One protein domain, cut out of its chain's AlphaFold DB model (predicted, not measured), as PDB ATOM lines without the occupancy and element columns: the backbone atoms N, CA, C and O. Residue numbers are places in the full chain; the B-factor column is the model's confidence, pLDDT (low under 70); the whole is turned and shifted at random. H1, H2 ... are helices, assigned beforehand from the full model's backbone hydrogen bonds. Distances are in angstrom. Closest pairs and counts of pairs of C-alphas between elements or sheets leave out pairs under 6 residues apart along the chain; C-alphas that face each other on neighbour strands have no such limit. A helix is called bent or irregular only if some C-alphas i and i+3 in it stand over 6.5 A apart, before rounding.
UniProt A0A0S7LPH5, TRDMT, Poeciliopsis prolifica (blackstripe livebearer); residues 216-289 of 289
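Overview. This is residues 216 to 289 of the 289 residues of the protein "TRDMT" of Poeciliopsis prolifica (blackstripe livebearer) (UniProt A0A0S7LPH5). With little regular structure, the chain makes a flat, open ring, with short helices strung round its rim. Residues 273 to 289 turn into the ring, and from about Val 284 they leave its plane. The 74 printed residues hold H1, H2, H3 and H4 and no named strand; the class is all helix, with 28 residues in named elements. The whole is loose, with a radius of gyration of the C-alphas of 15.0 A and spans of 45 by 39 by 21 A.

Along the chain. H1, residues 226 to 235, is 14.4 A long from C-alpha 226 at (-21.633, 53.113, 17.138). H4, residues 263 to 272, is 14.7 A long and ends at C-alpha 272 (-32.924, 54.989, 7.122); it is irregular, with C-alphas 268 and 271 8.0 A apart. H2 is residues 244 to 247, H3 residues 256 to 259.

Arrangement. H1 touches no helix; H1, H2, H3 and H4 are apart from each other. Every O i to N i+4 pair is within hydrogen-bond range in H1, and 4 of 6 in H4; H2 and H3 are too short for one.

Size, cuts and confidence. The C-alphas of Gly 216 and Ser 240 are farthest apart, 45.6 A. The printed part has no cut, and no link is long. Eight residues, among them 216 to 218, have pLDDT under 70.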
ATOM      1  N   GLY A 216     -33.424  58.565 -11.377       52.66
ATOM      2  CA  GLY A 216     -34.764  58.089 -11.015       52.66
ATOM      3  C   GLY A 216     -35.060  57.883  -9.534       52.66
ATOM      4  O   GLY A 216     -36.214  58.037  -9.134       52.66
ATOM      5  N   VAL A 217     -34.071  57.568  -8.689       51.09
ATOM      6  CA  VAL A 217     -34.308  57.330  -7.252       51.09
ATOM      7  C   VAL A 217     -33.095  57.766  -6.427       51.09
ATOM      8  O   VAL A 217     -32.098  57.058  -6.353       51.09
ATOM      9  N   HIS A 218     -33.184  58.917  -5.753       68.56
ATOM     10  CA  HIS A 218     -32.205  59.291  -4.726       68.56
ATOM     11  C   HIS A 218     -32.385  58.403  -3.484       68.56
ATOM     12  O   HIS A 218     -33.394  58.523  -2.783       68.56
ATOM     13  N   VAL A 219     -31.411  57.530  -3.209       70.38
ATOM     14  CA  VAL A 219     -31.357  56.705  -1.992       70.38
ATOM     15  C   VAL A 219     -30.852  57.552  -0.827       70.38
ATOM     16  O   VAL A 219     -29.820  58.215  -0.927       70.38
ATOM     17  N   LEU A 220     -31.583  57.547   0.290       65.12
ATOM     18  CA  LEU A 220     -31.175  58.262   1.498       65.12
ATOM     19  C   LEU A 220     -30.350  57.358   2.410       65.12
ATOM     20  O   LEU A 220     -30.733  56.225   2.690       65.12
ATOM     21  N   TYR A 221     -29.262  57.902   2.951       63.34
ATOM     22  CA  TYR A 221     -28.415  57.233   3.932       63.34
ATOM     23  C   TYR A 221     -28.433  57.999   5.252       63.34
ATOM     24  O   TYR A 221     -28.409  59.229   5.280       63.34
ATOM     25  N   LYS A 222     -28.461  57.265   6.366       70.19
ATOM     26  CA  LYS A 222     -28.288  57.822   7.708       70.19
ATOM     27  C   LYS A 222     -27.026  57.229   8.303       70.19
ATOM     28  O   LYS A 222     -26.971  56.024   8.536       70.19
ATOM     29  N   CYS A 223     -26.049  58.080   8.599       63.28
ATOM     30  CA  CYS A 223     -24.883  57.675   9.373       63.28
ATOM     31  C   CYS A 223     -25.352  57.301  10.790       63.28
ATOM     32  O   CYS A 223     -25.757  58.166  11.569       63.28
ATOM     33  N   LYS A 224     -25.410  55.998  11.093       64.00
ATOM     34  CA  LYS A 224     -25.700  55.493  12.442       64.00
ATOM     35  C   LYS A 224     -24.376  55.415  13.193       64.00
ATOM     36  O   LYS A 224     -23.476  54.698  12.772       64.00
ATOM     37  N   THR A 225     -24.259  56.139  14.302       75.19
ATOM     38  CA  THR A 225     -23.047  56.073  15.127       75.19
ATOM     39  C   THR A 225     -22.998  54.752  15.900       75.19
ATOM     40  O   THR A 225     -24.037  54.163  16.212       75.19
ATOM     41  N   GLN A 226     -21.798  54.291  16.273       72.62
ATOM     42  CA  GLN A 226     -21.633  53.113  17.138       72.62
ATOM     43  C   GLN A 226     -22.413  53.268  18.459       72.62
ATOM     44  O   GLN A 226     -23.028  52.315  18.939       72.62
ATOM     45  N   MET A 227     -22.474  54.496  18.984       72.44
ATOM     46  CA  MET A 227     -23.279  54.846  20.153       72.44
ATOM     47  C   MET A 227     -24.782  54.648  19.923       72.44
ATOM     48  O   MET A 227     -25.477  54.170  20.818       72.44
ATOM     49  N   ASP A 228     -25.311  54.991  18.745       74.50
ATOM     50  CA  ASP A 228     -26.735  54.804  18.434       74.50
ATOM     51  C   ASP A 228     -27.107  53.323  18.364       74.50
ATOM     52  O   ASP A 228     -28.164  52.923  18.860       74.50
ATOM     53  N   CYS A 229     -26.234  52.501  17.780       74.38
ATOM     54  CA  CYS A 229     -26.413  51.053  17.736       74.38
ATOM     55  C   CYS A 229     -26.403  50.456  19.151       74.38
ATOM     56  O   CYS A 229     -27.333  49.737  19.515       74.38
ATOM     57  N   GLN A 230     -25.424  50.826  19.984       78.31
ATOM     58  CA  GLN A 230     -25.351  50.385  21.383       78.31
ATOM     59  C   GLN A 230     -26.583  50.807  22.192       78.31
ATOM     60  O   GLN A 230     -27.164  49.986  22.899       78.31
ATOM     61  N   LYS A 231     -27.047  52.055  22.038       81.94
ATOM     62  CA  LYS A 231     -28.267  52.542  22.701       81.94
ATOM     63  C   LYS A 231     -29.483  51.693  22.342       81.94
ATOM     64  O   LYS A 231     -30.241  51.326  23.234       81.94
ATOM     65  N   LYS A 232     -29.684  51.361  21.063       82.19
ATOM     66  CA  LYS A 232     -30.817  50.520  20.635       82.19
ATOM     67  C   LYS A 232     -30.727  49.106  21.198       82.19
ATOM     68  O   LYS A 232     -31.731  48.597  21.686       82.19
ATOM     69  N   THR A 233     -29.535  48.513  21.181       80.69
ATOM     70  CA  THR A 233     -29.297  47.184  21.752       80.69
ATOM     71  C   THR A 233     -29.599  47.158  23.245       80.69
ATOM     72  O   THR A 233     -30.292  46.259  23.704       80.69
ATOM     73  N   ASN A 234     -29.152  48.165  23.999       83.75
ATOM     74  CA  ASN A 234     -29.419  48.248  25.436       83.75
ATOM     75  C   ASN A 234     -30.913  48.418  25.732       83.75
ATOM     76  O   ASN A 234     -31.430  47.815  26.664       83.75
ATOM     77  N   GLN A 235     -31.631  49.187  24.912       82.62
ATOM     78  CA  GLN A 235     -33.074  49.367  25.082       82.62
ATOM     79  C   GLN A 235     -33.873  48.081  24.846       82.62
ATOM     80  O   GLN A 235     -34.863  47.870  25.531       82.62
ATOM     81  N   ASN A 236     -33.426  47.220  23.927       82.75
ATOM     82  CA  ASN A 236     -34.019  45.901  23.674       82.75
ATOM     83  C   ASN A 236     -33.648  44.832  24.717       82.75
ATOM     84  O   ASN A 236     -34.099  43.701  24.598       82.75
ATOM     85  N   LYS A 237     -32.787  45.157  25.689       83.06
ATOM     86  CA  LYS A 237     -32.405  44.259  26.787       83.06
ATOM     87  C   LYS A 237     -33.086  44.628  28.107       83.06
ATOM     88  O   LYS A 237     -32.750  44.057  29.141       83.06
ATOM     89  N   ASN A 238     -33.995  45.604  28.098       84.38
ATOM     90  CA  ASN A 238     -34.662  46.043  29.313       84.38
ATOM     91  C   ASN A 238     -35.877  45.156  29.616       84.38
ATOM     92  O   ASN A 238     -36.977  45.400  29.127       84.38
ATOM     93  N   LEU A 239     -35.671  44.161  30.479       82.31
ATOM     94  CA  LEU A 239     -36.693  43.191  30.881       82.31
ATOM     95  C   LEU A 239     -37.898  43.800  31.618       82.31
ATOM     96  O   LEU A 239     -38.922  43.134  31.708       82.31
ATOM     97  N   SER A 240     -37.818  45.041  32.118       89.50
ATOM     98  CA  SER A 240     -38.983  45.719  32.711       89.50
ATOM     99  C   SER A 240     -39.941  46.316  31.674       89.50
ATOM    100  O   SER A 240     -40.995  46.835  32.040       89.50
ATOM    101  N   VAL A 241     -39.588  46.256  30.388       92.00
ATOM    102  CA  VAL A 241     -40.409  46.740  29.275       92.00
ATOM    103  C   VAL A 241     -41.034  45.550  28.545       92.00
ATOM    104  O   VAL A 241     -40.352  44.580  28.218       92.00
ATOM    105  N   GLN A 242     -42.334  45.632  28.274       95.38
ATOM    106  CA  GLN A 242     -43.083  44.620  27.524       95.38
ATOM    107  C   GLN A 242     -42.581  44.502  26.078       95.38
ATOM    108  O   GLN A 242     -41.857  45.369  25.575       95.38
ATOM    109  N   GLN A 243     -42.942  43.417  25.396       96.12
ATOM    110  CA  GLN A 243     -42.549  43.213  24.005       96.12
ATOM    111  C   GLN A 243     -43.586  43.832  23.066       96.12
ATOM    112  O   GLN A 243     -44.759  43.951  23.401       96.12
ATOM    113  N   ILE A 244     -43.168  44.233  21.862       95.88
ATOM    114  CA  ILE A 244     -44.086  44.808  20.865       95.88
ATOM    115  C   ILE A 244     -45.229  43.845  20.532       95.88
ATOM    116  O   ILE A 244     -46.351  44.298  20.332       95.88
ATOM    117  N   GLN A 245     -44.957  42.539  20.493       95.31
ATOM    118  CA  GLN A 245     -45.949  41.508  20.194       95.31
ATOM    119  C   GLN A 245     -47.171  41.548  21.121       95.31
ATOM    120  O   GLN A 245     -48.260  41.216  20.669       95.31
ATOM    121  N   ASP A 246     -47.010  42.024  22.362       95.00
ATOM    122  CA  ASP A 246     -48.094  42.133  23.347       95.00
ATOM    123  C   ASP A 246     -49.117  43.229  22.970       95.00
ATOM    124  O   ASP A 246     -50.203  43.295  23.537       95.00
ATOM    125  N   TYR A 247     -48.778  44.078  21.990       94.88
ATOM    126  CA  TYR A 247     -49.599  45.178  21.470       94.88
ATOM    127  C   TYR A 247     -49.991  44.991  19.997       94.88
ATOM    128  O   TYR A 247     -50.586  45.894  19.406       94.88
ATOM    129  N   LEU A 248     -49.606  43.875  19.368       93.38
ATOM    130  CA  LEU A 248     -50.004  43.582  17.994       93.38
ATOM    131  C   LEU A 248     -51.406  42.979  17.988       93.38
ATOM    132  O   LEU A 248     -51.695  42.033  18.716       93.38
ATOM    133  N   GLU A 249     -52.260  43.500  17.115       90.56
ATOM    134  CA  GLU A 249     -53.569  42.911  16.859       90.56
ATOM    135  C   GLU A 249     -53.430  41.472  16.311       90.56
ATOM    136  O   GLU A 249     -52.508  41.192  15.532       90.56
ATOM    137  N   PRO A 250     -54.336  40.543  16.670       85.00
ATOM    138  CA  PRO A 250     -54.275  39.163  16.199       85.00
ATOM    139  C   PRO A 250     -54.315  39.067  14.666       85.00
ATOM    140  O   PRO A 250     -55.246  39.553  14.023       85.00
ATOM    141  N   GLN A 251     -53.340  38.367  14.075       74.19
ATOM    142  CA  GLN A 251     -53.155  38.285  12.614       74.19
ATOM    143  C   GLN A 251     -54.368  37.729  11.851       74.19
ATOM    144  O   GLN A 251     -54.540  38.037  10.678       74.19
ATOM    145  N   MET A 252     -55.231  36.942  12.499       71.94
ATOM    146  CA  MET A 252     -56.436  36.393  11.864       71.94
ATOM    147  C   MET A 252     -57.462  37.465  11.465       71.94
ATOM    148  O   MET A 252     -58.329  37.190  10.641       71.94
ATOM    149  N   ASN A 253     -57.361  38.673  12.025       73.38
ATOM    150  CA  ASN A 253     -58.336  39.746  11.830       73.38
ATOM    151  C   ASN A 253     -57.841  40.855  10.889       73.38
ATOM    152  O   ASN A 253     -58.547  41.848  10.708       73.38
ATOM    153  N   ILE A 254     -56.633  40.732  10.323       80.75
ATOM    154  CA  ILE A 254     -55.989  41.815   9.573       80.75
ATOM    155  C   ILE A 254     -55.399  41.300   8.267       80.75
ATOM    156  O   ILE A 254     -54.536  40.425   8.250       80.75
ATOM    157  N   ASP A 255     -55.802  41.934   7.170       87.81
ATOM    158  CA  ASP A 255     -55.106  41.815   5.896       87.81
ATOM    159  C   ASP A 255     -53.777  42.588   5.954       87.81
ATOM    160  O   ASP A 255     -53.730  43.819   5.858       87.81
ATOM    161  N   MET A 256     -52.682  41.850   6.152       86.50
ATOM    162  CA  MET A 256     -51.335  42.409   6.264       86.50
ATOM    163  C   MET A 256     -50.865  43.104   4.982       86.50
ATOM    164  O   MET A 256     -50.015  43.994   5.073       86.50
ATOM    165  N   GLU A 257     -51.405  42.755   3.807       89.31
ATOM    166  CA  GLU A 257     -50.994  43.371   2.540       89.31
ATOM    167  C   GLU A 257     -51.281  44.877   2.522       89.31
ATOM    168  O   GLU A 257     -50.497  45.651   1.966       89.31
ATOM    169  N   LEU A 258     -52.337  45.313   3.221       89.56
ATOM    170  CA  LEU A 258     -52.716  46.723   3.352       89.56
ATOM    171  C   LEU A 258     -51.667  47.574   4.087       89.56
ATOM    172  O   LEU A 258     -51.619  48.790   3.893       89.56
ATOM    173  N   TYR A 259     -50.823  46.951   4.915       92.06
ATOM    174  CA  TYR A 259     -49.858  47.637   5.781       92.06
ATOM    175  C   TYR A 259     -48.403  47.478   5.319       92.06
ATOM    176  O   TYR A 259     -47.503  48.105   5.888       92.06
ATOM    177  N   LEU A 260     -48.143  46.675   4.280       94.25
ATOM    178  CA  LEU A 260     -46.802  46.524   3.722       94.25
ATOM    179  C   LEU A 260     -46.317  47.830   3.075       94.25
ATOM    180  O   LEU A 260     -47.028  48.522   2.342       94.25
ATOM    181  N   LEU A 261     -45.043  48.161   3.306       94.31
ATOM    182  CA  LEU A 261     -44.408  49.296   2.643       94.31
ATOM    183  C   LEU A 261     -44.290  49.031   1.139       94.31
ATOM    184  O   LEU A 261     -43.738  48.020   0.708       94.31
ATOM    185  N   LYS A 262     -44.739  49.995   0.326       94.31
ATOM    186  CA  LYS A 262     -44.623  49.925  -1.139       94.31
ATOM    187  C   LYS A 262     -43.149  49.765  -1.564       94.31
ATOM    188  O   LYS A 262     -42.292  50.453  -0.998       94.31
ATOM    189  N   PRO A 263     -42.835  48.996  -2.628       94.38
ATOM    190  CA  PRO A 263     -41.455  48.792  -3.086       94.38
ATOM    191  C   PRO A 263     -40.667  50.089  -3.332       94.38
ATOM    192  O   PRO A 263     -39.507  50.198  -2.942       94.38
ATOM    193  N   LYS A 264     -41.311  51.126  -3.889       93.88
ATOM    194  CA  LYS A 264     -40.689  52.451  -4.093       93.88
ATOM    195  C   LYS A 264     -40.261  53.120  -2.778       93.88
ATOM    196  O   LYS A 264     -39.233  53.793  -2.742       93.88
ATOM    197  N   THR A 265     -41.026  52.932  -1.701       92.38
ATOM    198  CA  THR A 265     -40.698  53.453  -0.365       92.38
ATOM    199  C   THR A 265     -39.495  52.717   0.216       92.38
ATOM    200  O   THR A 265     -38.590  53.362   0.740       92.38
ATOM    201  N   LEU A 266     -39.446  51.388   0.073       93.06
ATOM    202  CA  LEU A 266     -38.314  50.571   0.524       93.06
ATOM    203  C   LEU A 266     -37.020  50.932  -0.214       93.06
ATOM    204  O   LEU A 266     -35.996  51.128   0.433       93.06
ATOM    205  N   LEU A 267     -37.074  51.112  -1.537       91.00
ATOM    206  CA  LEU A 267     -35.913  51.528  -2.333       91.00
ATOM    207  C   LEU A 267     -35.371  52.898  -1.903       91.00
ATOM    208  O   LEU A 267     -34.163  53.087  -1.795       91.00
ATOM    209  N   ARG A 268     -36.262  53.859  -1.634       90.19
ATOM    210  CA  ARG A 268     -35.868  55.234  -1.300       90.19
ATOM    211  C   ARG A 268     -35.393  55.397   0.146       90.19
ATOM    212  O   ARG A 268     -34.446  56.143   0.398       90.19
ATOM    213  N   TYR A 269     -36.072  54.747   1.091       91.75
ATOM    214  CA  TYR A 269     -35.917  54.998   2.527       91.75
ATOM    215  C   TYR A 269     -35.386  53.799   3.323       91.75
ATOM    216  O   TYR A 269     -35.131  53.954   4.515       91.75
ATOM    217  N   GLY A 270     -35.194  52.627   2.707       89.62
ATOM    218  CA  GLY A 270     -34.838  51.379   3.395       89.62
ATOM    219  C   GLY A 270     -33.654  51.517   4.354       89.62
ATOM    220  O   GLY A 270     -33.746  51.125   5.517       89.62
ATOM    221  N   SER A 271     -32.585  52.187   3.917       87.06
ATOM    222  CA  SER A 271     -31.364  52.397   4.710       87.06
ATOM    223  C   SER A 271     -31.553  53.296   5.940       87.06
ATOM    224  O   SER A 271     -30.726  53.274   6.856       87.06
ATOM    225  N   ILE A 272     -32.629  54.089   5.997       89.56
ATOM    226  CA  ILE A 272     -32.924  54.989   7.122       89.56
ATOM    227  C   ILE A 272     -34.068  54.504   8.016       89.56
ATOM    228  O   ILE A 272     -34.344  55.150   9.030       89.56
ATOM    229  N   LEU A 273     -34.701  53.373   7.685       91.56
ATOM    230  CA  LEU A 273     -35.761  52.795   8.504       91.56
ATOM    231  C   LEU A 273     -35.235  52.376   9.885       91.56
ATOM    232  O   LEU A 273     -34.103  51.900  10.059       91.56
ATOM    233  N   ASP A 274     -36.092  52.554  10.886       92.00
ATOM    234  CA  ASP A 274     -35.919  51.974  12.212       92.00
ATOM    235  C   ASP A 274     -36.775  50.713  12.318       92.00
ATOM    236  O   ASP A 274     -37.900  50.748  12.805       92.00
ATOM    237  N   ILE A 275     -36.253  49.616  11.776       93.50
ATOM    238  CA  ILE A 275     -36.954  48.332  11.737       93.50
ATOM    239  C   ILE A 275     -36.866  47.674  13.117       93.50
ATOM    240  O   ILE A 275     -35.791  47.615  13.719       93.50
ATOM    241  N   VAL A 276     -38.002  47.176  13.597       94.81
ATOM    242  CA  VAL A 276     -38.149  46.454  14.865       94.81
ATOM    243  C   VAL A 276     -38.873  45.135  14.614       94.81
ATOM    244  O   VAL A 276     -39.598  44.996  13.632       94.81
ATOM    245  N   GLN A 277     -38.646  44.159  15.486       94.81
ATOM    246  CA  GLN A 277     -39.268  42.831  15.433       94.81
ATOM    247  C   GLN A 277     -40.314  42.685  16.552       94.81
ATOM    248  O   GLN A 277     -40.231  43.432  17.529       94.81
ATOM    249  N   PRO A 278     -41.252  41.720  16.477       94.81
ATOM    250  CA  PRO A 278     -42.286  41.532  17.506       94.81
ATOM    251  C   PRO A 278     -41.730  41.371  18.933       94.81
ATOM    252  O   PRO A 278     -42.256  41.939  19.881       94.81
ATOM    253  N   HIS A 279     -40.591  40.700  19.074       94.69
ATOM    254  CA  HIS A 279     -39.887  40.501  20.348       94.69
ATOM    255  C   HIS A 279     -38.996  41.692  20.764       94.69
ATOM    256  O   HIS A 279     -38.253  41.612  21.741       94.69
ATOM    257  N   SER A 280     -39.022  42.806  20.026       94.44
ATOM    258  CA  SER A 280     -38.329  44.036  20.433       94.44
ATOM    259  C   SER A 280     -39.059  44.706  21.596       94.44
ATOM    260  O   SER A 280     -40.281  44.655  21.684       94.44
ATOM    261  N   GLN A 281     -38.311  45.412  22.442       95.00
ATOM    262  CA  GLN A 281     -38.820  46.162  23.602       95.00
ATOM    263  C   GLN A 281     -38.700  47.684  23.388       95.00
ATOM    264  O   GLN A 281     -38.648  48.486  24.324       95.00
ATOM    265  N   ARG A 282     -38.603  48.117  22.124       94.56
ATOM    266  CA  ARG A 282     -38.567  49.532  21.741       94.56
ATOM    267  C   ARG A 282     -39.182  49.776  20.377       94.56
ATOM    268  O   ARG A 282     -38.933  49.044  19.431       94.56
ATOM    269  N   SER A 283     -39.822  50.927  20.259       96.12
ATOM    270  CA  SER A 283     -40.175  51.585  19.006       96.12
ATOM    271  C   SER A 283     -39.932  53.095  19.124       96.12
ATOM    272  O   SER A 283     -39.762  53.647  20.225       96.12
ATOM    273  N   VAL A 284     -39.844  53.772  17.979       95.12
ATOM    274  CA  VAL A 284     -39.744  55.238  17.913       95.12
ATOM    275  C   VAL A 284     -41.098  55.904  18.164       95.12
ATOM    276  O   VAL A 284     -42.142  55.263  18.131       95.12
ATOM    277  N   CYS A 285     -41.074  57.213  18.416       94.81
ATOM    278  CA  CYS A 285     -42.288  58.014  18.534       94.81
ATOM    279  C   CYS A 285     -43.045  58.033  17.207       94.81
ATOM    280  O   CYS A 285     -42.482  58.451  16.193       94.81
ATOM    281  N   PHE A 286     -44.323  57.661  17.233       94.81
ATOM    282  CA  PHE A 286     -45.220  57.872  16.104       94.81
ATOM    283  C   PHE A 286     -45.634  59.347  16.032       94.81
ATOM    284  O   PHE A 286     -46.127  59.934  17.006       94.81
ATOM    285  N   THR A 287     -45.392  59.959  14.877       89.62
ATOM    286  CA  THR A 287     -45.853  61.309  14.540       89.62
ATOM    287  C   THR A 287     -47.127  61.218  13.697       89.62
ATOM    288  O   THR A 287     -47.515  60.139  13.273       89.62
ATOM    289  N   LYS A 288     -47.809  62.346  13.470       84.75
ATOM    290  CA  LYS A 288     -49.058  62.391  12.680       84.75
ATOM    291  C   LYS A 288     -48.856  62.224  11.157       84.75
ATOM    292  O   LYS A 288     -49.834  62.357  10.432       84.75
ATOM    293  N   GLY A 289     -47.607  62.111  10.695       65.56
ATOM    294  CA  GLY A 289     -47.230  62.209   9.278       65.56
ATOM    295  C   GLY A 289     -47.381  60.915   8.501       65.56
ATOM    296  O   GLY A 289     -47.578  59.863   9.143       65.56
TER     297      GLY A 289